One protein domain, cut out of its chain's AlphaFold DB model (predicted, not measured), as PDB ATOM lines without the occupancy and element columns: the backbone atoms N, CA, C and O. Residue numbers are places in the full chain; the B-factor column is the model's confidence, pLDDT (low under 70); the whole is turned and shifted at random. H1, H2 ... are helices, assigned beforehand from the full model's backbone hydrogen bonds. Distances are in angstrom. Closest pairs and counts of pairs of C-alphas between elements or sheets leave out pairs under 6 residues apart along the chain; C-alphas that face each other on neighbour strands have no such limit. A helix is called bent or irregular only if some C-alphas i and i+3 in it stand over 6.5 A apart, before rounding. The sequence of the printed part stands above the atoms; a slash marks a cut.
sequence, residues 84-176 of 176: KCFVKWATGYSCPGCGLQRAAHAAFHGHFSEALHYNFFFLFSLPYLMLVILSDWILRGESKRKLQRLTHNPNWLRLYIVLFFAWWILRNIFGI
ATOM      1  N   LYS A  84     105.595 172.564 115.107       64.12
ATOM      2  CA  LYS A  84     105.118 171.811 113.953       64.12
ATOM      3  C   LYS A  84     105.891 172.363 112.762       64.12
ATOM      4  O   LYS A  84     106.019 173.576 112.618       64.12
ATOM      5  N   CYS A  85     106.482 171.476 111.965       70.00
ATOM      6  CA  CYS A  85     107.337 171.882 110.856       70.00
ATOM      7  C   CYS A  85     106.582 172.890 109.981       70.00
ATOM      8  O   CYS A  85     105.577 172.524 109.369       70.00
ATOM      9  N   PHE A  86     107.056 174.140 109.940       68.50
ATOM     10  CA  PHE A  86     106.391 175.222 109.212       68.50
ATOM     11  C   PHE A  86     106.158 174.845 107.749       68.50
ATOM     12  O   PHE A  86     105.096 175.118 107.213       68.50
ATOM     13  N   VAL A  87     107.106 174.130 107.137       68.12
ATOM     14  CA  VAL A  87     106.980 173.625 105.764       68.12
ATOM     15  C   VAL A  87     105.785 172.685 105.631       68.12
ATOM     16  O   VAL A  87     104.959 172.902 104.761       68.12
ATOM     17  N   LYS A  88     105.624 171.703 106.525       70.38
ATOM     18  CA  LYS A  88     104.471 170.790 106.488       70.38
ATOM     19  C   LYS A  88     103.149 171.521 106.726       70.38
ATOM     20  O   LYS A  88     102.140 171.152 106.142       70.38
ATOM     21  N   TRP A  89     103.154 172.557 107.563       71.69
ATOM     22  CA  TRP A  89     101.977 173.396 107.782       71.69
ATOM     23  C   TRP A  89     101.650 174.281 106.568       71.69
ATOM     24  O   TRP A  89     100.486 174.407 106.208       71.69
ATOM     25  N   ALA A  90     102.663 174.846 105.908       72.75
ATOM     26  CA  ALA A  90     102.504 175.773 104.790       72.75
ATOM     27  C   ALA A  90     102.265 175.080 103.438       72.75
ATOM     28  O   ALA A  90     101.540 175.610 102.605       72.75
ATOM     29  N   THR A  91     102.876 173.917 103.194       76.00
ATOM     30  CA  THR A  91     102.811 173.212 101.900       76.00
ATOM     31  C   THR A  91     102.084 171.873 101.968       76.00
ATOM     32  O   THR A  91     101.825 171.276 100.929       76.00
ATOM     33  N   GLY A  92     101.788 171.357 103.165       72.69
ATOM     34  CA  GLY A  92     101.250 170.005 103.352       72.69
ATOM     35  C   GLY A  92     102.282 168.887 103.157       72.69
ATOM     36  O   GLY A  92     102.021 167.746 103.534       72.69
ATOM     37  N   TYR A  93     103.470 169.197 102.629       70.19
ATOM     38  CA  TYR A  93     104.492 168.208 102.302       70.19
ATOM     39  C   TYR A  93     105.482 167.984 103.449       70.19
ATOM     40  O   TYR A  93     105.960 168.917 104.101       70.19
ATOM     41  N   SER A  94     105.840 166.718 103.674       73.50
ATOM     42  CA  SER A  94     106.895 166.340 104.617       73.50
ATOM     43  C   SER A  94     108.263 166.672 104.004       73.50
ATOM     44  O   SER A  94     108.676 166.083 103.006       73.50
ATOM     45  N   CYS A  95     108.997 167.619 104.595       73.50
ATOM     46  CA  CYS A  95     110.377 167.896 104.196       73.50
ATOM     47  C   CYS A  95     111.310 166.749 104.654       73.50
ATOM     48  O   CYS A  95     110.987 166.025 105.599       73.50
ATOM     49  N   PRO A  96     112.492 166.573 104.038       66.44
ATOM     50  CA  PRO A  96     113.397 165.465 104.374       66.44
ATOM     51  C   PRO A  96     113.923 165.526 105.822       66.44
ATOM     52  O   PRO A  96     114.295 164.503 106.398       66.44
ATOM     53  N   GLY A  97     113.900 166.714 106.435       67.62
ATOM     54  CA  GLY A  97     114.228 166.940 107.845       67.62
ATOM     55  C   GLY A  97     113.038 166.854 108.808       67.62
ATOM     56  O   GLY A  97     113.214 167.071 110.007       67.62
ATOM     57  N   CYS A  98     111.820 166.554 108.343       74.19
ATOM     58  CA  CYS A  98     110.683 166.379 109.245       74.19
ATOM     59  C   CYS A  98     110.960 165.229 110.226       74.19
ATOM     60  O   CYS A  98     111.450 164.164 109.847       74.19
ATOM     61  N   GLY A  99     110.679 165.464 111.510       72.56
ATOM     62  CA  GLY A  99     110.910 164.477 112.568       72.56
ATOM     63  C   GLY A  99     112.369 164.322 113.002       72.56
ATOM     64  O   GLY A  99     112.613 163.546 113.916       72.56
ATOM     65  N   LEU A 100     113.325 165.074 112.435       74.81
ATOM     66  CA  LEU A 100     114.752 164.982 112.780       74.81
ATOM     67  C   LEU A 100     115.007 165.159 114.282       74.81
ATOM     68  O   LEU A 100     115.739 164.385 114.885       74.81
ATOM     69  N   GLN A 101     114.345 166.142 114.895       71.75
ATOM     70  CA  GLN A 101     114.466 166.424 116.325       71.75
ATOM     71  C   GLN A 101     113.964 165.259 117.195       71.75
ATOM     72  O   GLN A 101     114.603 164.901 118.178       71.75
ATOM     73  N   ARG A 102     112.844 164.632 116.807       74.44
ATOM     74  CA  ARG A 102     112.249 163.488 117.521       74.44
ATOM     75  C   ARG A 102     113.052 162.210 117.302       74.44
ATOM     76  O   ARG A 102     113.276 161.465 118.244       74.44
ATOM     77  N   ALA A 103     113.543 162.005 116.080       78.94
ATOM     78  CA  ALA A 103     114.436 160.904 115.742       78.94
ATOM     79  C   ALA A 103     115.745 160.994 116.532       78.94
ATOM     80  O   ALA A 103     116.180 159.999 117.101       78.94
ATOM     81  N   ALA A 104     116.343 162.187 116.622       76.12
ATOM     82  CA  ALA A 104     117.531 162.426 117.434       76.12
ATOM     83  C   ALA A 104     117.261 162.161 118.918       76.12
ATOM     84  O   ALA A 104     118.021 161.428 119.543       76.12
ATOM     85  N   HIS A 105     116.162 162.684 119.464       78.62
ATOM     86  CA  HIS A 105     115.779 162.452 120.856       78.62
ATOM     87  C   HIS A 105     115.598 160.958 121.167       78.62
ATOM     88  O   HIS A 105     116.209 160.448 122.105       78.62
ATOM     89  N   ALA A 106     114.825 160.239 120.347       80.12
ATOM     90  CA  ALA A 106     114.617 158.799 120.488       80.12
ATOM     91  C   ALA A 106     115.936 158.015 120.367       80.12
ATOM     92  O   ALA A 106     116.204 157.132 121.180       80.12
ATOM     93  N   ALA A 107     116.804 158.382 119.418       80.44
ATOM     94  CA  ALA A 107     118.117 157.761 119.254       80.44
ATOM     95  C   ALA A 107     119.028 157.981 120.475       80.44
ATOM     96  O   ALA A 107     119.691 157.042 120.909       80.44
ATOM     97  N   PHE A 108     119.034 159.181 121.068       79.06
ATOM     98  CA  PHE A 108     119.808 159.471 122.283       79.06
ATOM     99  C   PHE A 108     119.320 158.698 123.513       79.06
ATOM    100  O   PHE A 108     120.122 158.391 124.390       79.06
ATOM    101  N   HIS A 109     118.038 158.340 123.557       80.94
ATOM    102  CA  HIS A 109     117.454 157.516 124.619       80.94
ATOM    103  C   HIS A 109     117.550 156.003 124.339       80.94
ATOM    104  O   HIS A 109     117.079 155.197 125.135       80.94
ATOM    105  N   GLY A 110     118.164 155.595 123.221       81.06
ATOM    106  CA  GLY A 110     118.300 154.185 122.835       81.06
ATOM    107  C   GLY A 110     117.058 153.582 122.167       81.06
ATOM    108  O   GLY A 110     117.045 152.394 121.844       81.06
ATOM    109  N   HIS A 111     116.027 154.382 121.889       85.56
ATOM    110  CA  HIS A 111     114.819 153.969 121.173       85.56
ATOM    111  C   HIS A 111     115.033 154.039 119.655       85.56
ATOM    112  O   HIS A 111     114.446 154.858 118.947       85.56
ATOM    113  N   PHE A 112     115.903 153.173 119.128       82.19
ATOM    114  CA  PHE A 112     116.254 153.174 117.702       82.19
ATOM    115  C   PHE A 112     115.078 152.828 116.783       82.19
ATOM    116  O   PHE A 112     114.979 153.389 115.694       82.19
ATOM    117  N   SER A 113     114.172 151.943 117.212       83.00
ATOM    118  CA  SER A 113     112.956 151.621 116.454       83.00
ATOM    119  C   SER A 113     112.086 152.863 116.259       83.00
ATOM    120  O   SER A 113     111.706 153.189 115.138       83.00
ATOM    121  N   GLU A 114     111.847 153.616 117.328       78.62
ATOM    122  CA  GLU A 114     111.077 154.855 117.275       78.62
ATOM    123  C   GLU A 114     111.803 155.938 116.462       78.62
ATOM    124  O   GLU A 114     111.198 156.650 115.660       78.62
ATOM    125  N   ALA A 115     113.132 156.007 116.576       80.06
ATOM    126  CA  ALA A 115     113.949 156.915 115.779       80.06
ATOM    127  C   ALA A 115     113.854 156.635 114.265       80.06
ATOM    128  O   ALA A 115     113.763 157.582 113.477       80.06
ATOM    129  N   LEU A 116     113.823 155.359 113.856       79.88
ATOM    130  CA  LEU A 116     113.609 154.951 112.461       79.88
ATOM    131  C   LEU A 116     112.227 155.371 111.954       79.88
ATOM    132  O   LEU A 116     112.121 155.857 110.826       79.88
ATOM    133  N   HIS A 117     111.193 155.232 112.791       79.06
ATOM    134  CA  HIS A 117     109.837 155.678 112.463       79.06
ATOM    135  C   HIS A 117     109.779 157.196 112.249       79.06
ATOM    136  O   HIS A 117     109.141 157.666 111.309       79.06
ATOM    137  N   TYR A 118     110.477 157.981 113.074       74.56
ATOM    138  CA  TYR A 118     110.502 159.433 112.902       74.56
ATOM    139  C   TYR A 118     111.319 159.870 111.679       74.56
ATOM    140  O   TYR A 118     110.861 160.717 110.902       74.56
ATOM    141  N   ASN A 119     112.526 159.332 111.481       79.06
ATOM    142  CA  ASN A 119     113.349 159.661 110.318       79.06
ATOM    143  C   ASN A 119     114.400 158.576 110.022       79.06
ATOM    144  O   ASN A 119     115.528 158.620 110.515       79.06
ATOM    145  N   PHE A 120     114.041 157.641 109.139       80.31
ATOM    146  CA  PHE A 120     114.937 156.585 108.661       80.31
ATOM    147  C   PHE A 120     116.255 157.131 108.091       80.31
ATOM    148  O   PHE A 120     117.340 156.653 108.423       80.31
ATOM    149  N   PHE A 121     116.170 158.171 107.257       78.88
ATOM    150  CA  PHE A 121     117.331 158.732 106.571       78.88
ATOM    151  C   PHE A 121     118.329 159.376 107.538       78.88
ATOM    152  O   PHE A 121     119.538 159.239 107.358       78.88
ATOM    153  N   PHE A 122     117.847 160.016 108.604       78.69
ATOM    154  CA  PHE A 122     118.712 160.531 109.661       78.69
ATOM    155  C   PHE A 122     119.540 159.417 110.301       78.69
ATOM    156  O   PHE A 122     120.764 159.538 110.383       78.69
ATOM    157  N   LEU A 123     118.900 158.314 110.689       77.19
ATOM    158  CA  LEU A 123     119.597 157.199 111.324       77.19
ATOM    159  C   LEU A 123     120.595 156.526 110.375       77.19
ATOM    160  O   LEU A 123     121.687 156.154 110.795       77.19
ATOM    161  N   PHE A 124     120.264 156.444 109.085       80.81
ATOM    162  CA  PHE A 124     121.191 155.975 108.055       80.81
ATOM    163  C   PHE A 124     122.384 156.925 107.855       80.81
ATOM    164  O   PHE A 124     123.504 156.484 107.601       80.81
ATOM    165  N   SER A 125     122.171 158.235 108.002       77.81
ATOM    166  CA  SER A 125     123.228 159.245 107.879       77.81
ATOM    167  C   SER A 125     124.156 159.321 109.101       77.81
ATOM    168  O   SER A 125     125.309 159.732 108.961       77.81
ATOM    169  N   LEU A 126     123.702 158.887 110.286       78.81
ATOM    170  CA  LEU A 126     124.488 158.895 111.526       78.81
ATOM    171  C   LEU A 126     125.846 158.183 111.425       78.81
ATOM    172  O   LEU A 126     126.837 158.810 111.800       78.81
ATOM    173  N   PRO A 127     125.963 156.930 110.935       78.44
ATOM    174  CA  PRO A 127     127.257 156.257 110.821       78.44
ATOM    175  C   PRO A 127     128.220 156.996 109.886       78.44
ATOM    176  O   PRO A 127     129.410 157.105 110.187       78.44
ATOM    177  N   TYR A 128     127.716 157.569 108.786       77.69
ATOM    178  CA  TYR A 128     128.527 158.390 107.883       77.69
ATOM    179  C   TYR A 128     129.021 159.665 108.579       77.69
ATOM    180  O   TYR A 128     130.210 159.985 108.523       77.69
ATOM    181  N   LEU A 129     128.136 160.361 109.298       76.88
ATOM    182  CA  LEU A 129     128.484 161.570 110.038       76.88
ATOM    183  C   LEU A 129     129.492 161.277 111.162       76.88
ATOM    184  O   LEU A 129     130.471 162.006 111.316       76.88
ATOM    185  N   MET A 130     129.304 160.175 111.893       78.12
ATOM    186  CA  MET A 130     130.234 159.671 112.908       78.12
ATOM    187  C   MET A 130     131.626 159.436 112.325       78.12
ATOM    188  O   MET A 130     132.604 159.914 112.892       78.12
ATOM    189  N   LEU A 131     131.727 158.771 111.170       74.44
ATOM    190  CA  LEU A 131     133.005 158.540 110.490       74.44
ATOM    191  C   LEU A 131     133.699 159.849 110.106       74.44
ATOM    192  O   LEU A 131     134.907 159.985 110.307       74.44
ATOM    193  N   VAL A 132     132.953 160.827 109.586       72.06
ATOM    194  CA  VAL A 132     133.501 162.144 109.231       72.06
ATOM    195  C   VAL A 132     134.004 162.876 110.476       72.06
ATOM    196  O   VAL A 132     135.134 163.368 110.472       72.06
ATOM    197  N   ILE A 133     133.224 162.892 111.561       71.62
ATOM    198  CA  ILE A 133     133.613 163.532 112.824       71.62
ATOM    199  C   ILE A 133     134.846 162.842 113.418       71.62
ATOM    200  O   ILE A 133     135.825 163.523 113.718       71.62
ATOM    201  N   LEU A 134     134.862 161.506 113.511       72.31
ATOM    202  CA  LEU A 134     136.020 160.729 113.978       72.31
ATOM    203  C   LEU A 134     137.270 161.020 113.140       72.31
ATOM    204  O   LEU A 134     138.360 161.194 113.691       72.31
ATOM    205  N   SER A 135     137.114 161.106 111.815       69.31
ATOM    206  CA  SER A 135     138.215 161.402 110.895       69.31
ATOM    207  C   SER A 135     138.849 162.766 111.143       69.31
ATOM    208  O   SER A 135     140.058 162.923 110.960       69.31
ATOM    209  N   ASP A 136     138.055 163.751 111.569       68.19
ATOM    210  CA  ASP A 136     138.563 165.090 111.819       68.19
ATOM    211  C   ASP A 136     139.041 165.278 113.266       68.19
ATOM    212  O   ASP A 136     140.047 165.955 113.492       68.19
ATOM    213  N   TRP A 137     138.374 164.663 114.243       65.06
ATOM    214  CA  TRP A 137     138.685 164.829 115.665       65.06
ATOM    215  C   TRP A 137     139.791 163.909 116.181       65.06
ATOM    216  O   TRP A 137     140.687 164.374 116.887       65.06
ATOM    217  N   ILE A 138     139.738 162.620 115.842       65.12
ATOM    218  CA  ILE A 138     140.579 161.586 116.465       65.12
ATOM    219  C   ILE A 138     141.789 161.255 115.591       65.12
ATOM    220  O   ILE A 138     142.904 161.101 116.089       65.12
ATOM    221  N   LEU A 139     141.601 161.184 114.274       61.00
ATOM    222  CA  LEU A 139     142.657 160.749 113.366       61.00
ATOM    223  C   LEU A 139     143.635 161.890 113.039       61.00
ATOM    224  O   LEU A 139     143.267 162.959 112.549       61.00
ATOM    225  N   ARG A 140     144.927 161.641 113.281       61.69
ATOM    226  CA  ARG A 140     146.050 162.510 112.890       61.69
ATOM    227  C   ARG A 140     147.008 161.733 111.976       61.69
ATOM    228  O   ARG A 140     147.153 160.525 112.121       61.69
ATOM    229  N   GLY A 141     147.651 162.417 111.027       66.62
ATOM    230  CA  GLY A 141     148.647 161.813 110.125       66.62
ATOM    231  C   GLY A 141     148.068 161.062 108.913       66.62
ATOM    232  O   GLY A 141     147.021 161.433 108.380       66.62
ATOM    233  N   GLU A 142     148.765 160.019 108.455       58.72
ATOM    234  CA  GLU A 142     148.436 159.225 107.252       58.72
ATOM    235  C   GLU A 142     147.028 158.603 107.299       58.72
ATOM    236  O   GLU A 142     146.308 158.595 106.297       58.72
ATOM    237  N   SER A 143     146.571 158.180 108.480       57.25
ATOM    238  CA  SER A 143     145.227 157.618 108.671       57.25
ATOM    239  C   SER A 143     144.114 158.640 108.406       57.25
ATOM    240  O   SER A 143     143.068 158.278 107.866       57.25
ATOM    241  N   LYS A 144     144.359 159.936 108.670       62.97
ATOM    242  CA  LYS A 144     143.450 161.023 108.271       62.97
ATOM    243  C   LYS A 144     143.401 161.163 106.751       62.97
ATOM    244  O   LYS A 144     142.316 161.265 106.192       62.97
ATOM    245  N   ARG A 145     144.550 161.120 106.064       60.06
ATOM    246  CA  ARG A 145     144.624 161.245 104.593       60.06
ATOM    247  C   ARG A 145     143.967 160.070 103.869       60.06
ATOM    248  O   ARG A 145     143.370 160.267 102.813       60.06
ATOM    249  N   LYS A 146     144.075 158.856 104.416       60.81
ATOM    250  CA  LYS A 146     143.460 157.648 103.845       60.81
ATOM    251  C   LYS A 146     141.941 157.660 104.014       60.81
ATOM    252  O   LYS A 146     141.227 157.426 103.044       60.81
ATOM    253  N   LEU A 147     141.453 158.011 105.207       61.22
ATOM    254  CA  LEU A 147     140.015 158.104 105.452       61.22
ATOM    255  C   LEU A 147     139.393 159.298 104.721       61.22
ATOM    256  O   LEU A 147     138.349 159.124 104.106       61.22
ATOM    257  N   GLN A 148     140.061 160.458 104.682       64.00
ATOM    258  CA  GLN A 148     139.619 161.602 103.879       64.00
ATOM    259  C   GLN A 148     139.548 161.262 102.395       64.00
ATOM    260  O   GLN A 148     138.574 161.626 101.761       64.00
ATOM    261  N   ARG A 149     140.506 160.520 101.827       62.03
ATOM    262  CA  ARG A 149     140.385 160.065 100.431       62.03
ATOM    263  C   ARG A 149     139.142 159.211 100.194       62.03
ATOM    264  O   ARG A 149     138.564 159.299  99.120       62.03
ATOM    265  N   LEU A 150     138.716 158.420 101.176       62.34
ATOM    266  CA  LEU A 150     137.522 157.588 101.054       62.34
ATOM    267  C   LEU A 150     136.229 158.399 101.241       62.34
ATOM    268  O   LEU A 150     135.302 158.236 100.452       62.34
ATOM    269  N   THR A 151     136.183 159.307 102.225       63.16
ATOM    270  CA  THR A 151     134.993 160.119 102.547       63.16
ATOM    271  C   THR A 151     134.816 161.366 101.678       63.16
ATOM    272  O   THR A 151     133.676 161.731 101.412       63.16
ATOM    273  N   HIS A 152     135.891 162.005 101.197       63.53
ATOM    274  CA  HIS A 152     135.844 163.158 100.271       63.53
ATOM    275  C   HIS A 152     135.717 162.765  98.798       63.53
ATOM    276  O   HIS A 152     135.781 163.624  97.918       63.53
ATOM    277  N   ASN A 153     135.526 161.485  98.491       69.62
ATOM    278  CA  ASN A 153     135.230 161.085  97.126       69.62
ATOM    279  C   ASN A 153     133.907 161.739  96.678       69.62
ATOM    280  O   ASN A 153     132.860 161.461  97.273       69.62
ATOM    281  N   PRO A 154     133.903 162.550  95.602       72.19
ATOM    282  CA  PRO A 154     132.706 163.263  95.148       72.19
ATOM    283  C   PRO A 154     131.578 162.310  94.732       72.19
ATOM    284  O   PRO A 154     130.413 162.698  94.687       72.19
ATOM    285  N   ASN A 155     131.897 161.043  94.458       80.12
ATOM    286  CA  ASN A 155     130.914 160.000  94.170       80.12
ATOM    287  C   ASN A 155     130.051 159.658  95.386       80.12
ATOM    288  O   ASN A 155     128.853 159.475  95.222       80.12
ATOM    289  N   TRP A 156     130.623 159.621  96.593       77.50
ATOM    290  CA  TRP A 156     129.857 159.358  97.814       77.50
ATOM    291  C   TRP A 156     128.921 160.515  98.144       77.50
ATOM    292  O   TRP A 156     127.770 160.286  98.500       77.50
ATOM    293  N   LEU A 157     129.381 161.753  97.939       75.00
ATOM    294  CA  LEU A 157     128.532 162.932  98.089       75.00
ATOM    295  C   LEU A 157     127.389 162.935  97.062       75.00
ATOM    296  O   LEU A 157     126.241 163.164  97.428       75.00
ATOM    297  N   ARG A 158     127.678 162.619  95.790       82.19
ATOM    298  CA  ARG A 158     126.646 162.470  94.750       82.19
ATOM    299  C   ARG A 158     125.644 161.370  95.090       82.19
ATOM    300  O   ARG A 158     124.447 161.607  94.996       82.19
ATOM    301  N   LEU A 159     126.121 160.204  95.526       84.69
ATOM    302  CA  LEU A 159     125.272 159.093  95.954       84.69
ATOM    303  C   LEU A 159     124.363 159.515  97.114       84.69
ATOM    304  O   LEU A 159     123.158 159.298  97.050       84.69
ATOM    305  N   TYR A 160     124.911 160.188  98.130       81.56
ATOM    306  CA  TYR A 160     124.141 160.702  99.262       81.56
ATOM    307  C   TYR A 160     123.053 161.690  98.828       81.56
ATOM    308  O   TYR A 160     121.916 161.579  99.276       81.56
ATOM    309  N   ILE A 161     123.377 162.622  97.925       82.44
ATOM    310  CA  ILE A 161     122.409 163.581  97.376       82.44
ATOM    311  C   ILE A 161     121.286 162.850  96.629       82.44
ATOM    312  O   ILE A 161     120.114 163.149  96.840       82.44
ATOM    313  N   VAL A 162     121.624 161.865  95.793       86.31
ATOM    314  CA  VAL A 162     120.625 161.065  95.072       86.31
ATOM    315  C   VAL A 162     119.730 160.305  96.052       86.31
ATOM    316  O   VAL A 162     118.511 160.379  95.924       86.31
ATOM    317  N   LEU A 163     120.301 159.639  97.063       85.38
ATOM    318  CA  LEU A 163     119.518 158.950  98.095       85.38
ATOM    319  C   LEU A 163     118.636 159.918  98.894       85.38
ATOM    320  O   LEU A 163     117.509 159.568  99.226       85.38
ATOM    321  N   PHE A 164     119.121 161.125  99.185       82.38
ATOM    322  CA  PHE A 164     118.370 162.153  99.903       82.38
ATOM    323  C   PHE A 164     117.115 162.580  99.136       82.38
ATOM    324  O   PHE A 164     116.020 162.592  99.700       82.38
ATOM    325  N   PHE A 165     117.253 162.885  97.842       82.75
ATOM    326  CA  PHE A 165     116.108 163.243  97.002       82.75
ATOM    327  C   PHE A 165     115.188 162.048  96.742       82.75
ATOM    328  O   PHE A 165     113.971 162.202  96.803       82.75
ATOM    329  N   ALA A 166     115.744 160.853  96.524       85.25
ATOM    330  CA  ALA A 166     114.956 159.634  96.375       85.25
ATOM    331  C   ALA A 166     114.113 159.359  97.629       85.25
ATOM    332  O   ALA A 166     112.915 159.113  97.517       85.25
ATOM    333  N   TRP A 167     114.706 159.477  98.820       82.38
ATOM    334  CA  TRP A 167     114.001 159.333 100.092       82.38
ATOM    335  C   TRP A 167     112.915 160.393 100.278       82.38
ATOM    336  O   TRP A 167     111.814 160.067 100.715       82.38
ATOM    337  N   TRP A 168     113.198 161.651  99.928       81.31
ATOM    338  CA  TRP A 168     112.209 162.724 100.005       81.31
ATOM    339  C   TRP A 168     110.976 162.425  99.144       81.31
ATOM    340  O   TRP A 168     109.851 162.530  99.633       81.31
ATOM    341  N   ILE A 169     111.185 161.979  97.902       83.56
ATOM    342  CA  ILE A 169     110.104 161.588  96.988       83.56
ATOM    343  C   ILE A 169     109.335 160.390  97.550       83.56
ATOM    344  O   ILE A 169     108.109 160.437  97.632       83.56
ATOM    345  N   LEU A 170     110.045 159.343  97.987       83.38
ATOM    346  CA  LEU A 170     109.450 158.135  98.559       83.38
ATOM    347  C   LEU A 170     108.544 158.497  99.744       83.38
ATOM    348  O   LEU A 170     107.364 158.163  99.768       83.38
ATOM    349  N   ARG A 171     109.060 159.278 100.691       77.62
ATOM    350  CA  ARG A 171     108.322 159.698 101.882       77.62
ATOM    351  C   ARG A 171     107.067 160.495 101.540       77.62
ATOM    352  O   ARG A 171     106.028 160.303 102.163       77.62
ATOM    353  N   ASN A 172     107.160 161.365 100.540       80.56
ATOM    354  CA  ASN A 172     106.041 162.194 100.123       80.56
ATOM    355  C   ASN A 172     104.944 161.401  99.393       80.56
ATOM    356  O   ASN A 172     103.772 161.740  99.519       80.56
ATOM    357  N   ILE A 173     105.312 160.343  98.661       81.88
ATOM    358  CA  ILE A 173     104.369 159.448  97.972       81.88
ATOM    359  C   ILE A 173     103.703 158.479  98.957       81.88
ATOM    360  O   ILE A 173     102.499 158.258  98.881       81.88
ATOM    361  N   PHE A 174     104.471 157.906  99.886       78.94
ATOM    362  CA  PHE A 174     103.971 156.925 100.853       78.94
ATOM    363  C   PHE A 174     103.343 157.555 102.109       78.94
ATOM    364  O   PHE A 174     102.752 156.838 102.912       78.94
ATOM    365  N   GLY A 175     103.452 158.876 102.293       67.44
ATOM    366  CA  GLY A 175     102.841 159.596 103.418       67.44
ATOM    367  C   GLY A 175     103.482 159.316 104.785       67.44
ATOM    368  O   GLY A 175     102.816 159.464 105.810       67.44
ATOM    369  N   ILE A 176     104.755 158.908 104.802       61.28
ATOM    370  CA  ILE A 176     105.525 158.507 106.000       61.28
ATOM    371  C   ILE A 176     106.199 159.701 106.698       61.28
ATOM    372  O   ILE A 176     106.345 160.794 106.101       61.28
TER     373      ILE A 176
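Overview. This is residues 84 to 176 of the 176 residues of an uncharacterized protein of Alloprevotella tannerae ATCC 51259 (UniProt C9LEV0). The model is a loose, open frame: the part of H3 after its kink and the long H5 run opposite ways along the longest axis, with H4 folding back from the end of H3 to join them at one end. Toward the other end H2 packs on residues 112 to 123 of H3, while small H1 lies apart from the other helices. The printed part has 93 residues with five named helices, H1 to H5 in chain order, and no named strand; its class is all helix. It is loose, with a radius of gyration of the C-alphas of 15.8 A, and elongated, spanning 48 by 31 by 21 A.

Arrangement. H1, residues 86 to 91, touches no helix. H2, residues 100 to 108, touches H3, residues 112 to 137, about perpendicular at 78 degrees; the closest C-alphas, of Ala 103 and Ala 115, are 4.0 A apart. H3 touches H2 with residues 112 to 123 alone. H3 is irregular, with C-alphas 118 and 121 9.3 A apart and a kink of 116 degrees near residue 119; its line is a rough one. With residues 132 to 136 alone H3 touches H4, residues 142 to 151, in a helical hairpin, opposite ways at a steep tilt of 38 degrees; their closest C-alphas, of Ser 135 and Lys 144, are 5.9 A apart. H4 and H5, residues 154 to 174, meet only through their link. H5 and H3 are close but not clearly touching, their closest C-alphas, of Phe 121 and Trp 167, 7.3 A apart, at a shallow tilt of 12 degrees, opposite ways. Every O i to N i+4 pair is within hydrogen-bond range in H1, H2, H4 and H5, and 18 of 22 in H3.

Along the chain. H1 begins at C-alpha 86 (106.391, 175.222, 109.212). H3 measures 25.4 A and H5 30.0 A, ending at C-alpha 174 (103.971, 156.925, 100.853).

Size, cuts and confidence. The C-alphas farthest apart, of Ala 90 and Glu 142, are 48.9 A apart. The printed part has no cut and no long link. Residues 153 to 159 stand free. Mean pLDDT of the printed part is 74.2; residues 135 to 153 are among those under 70.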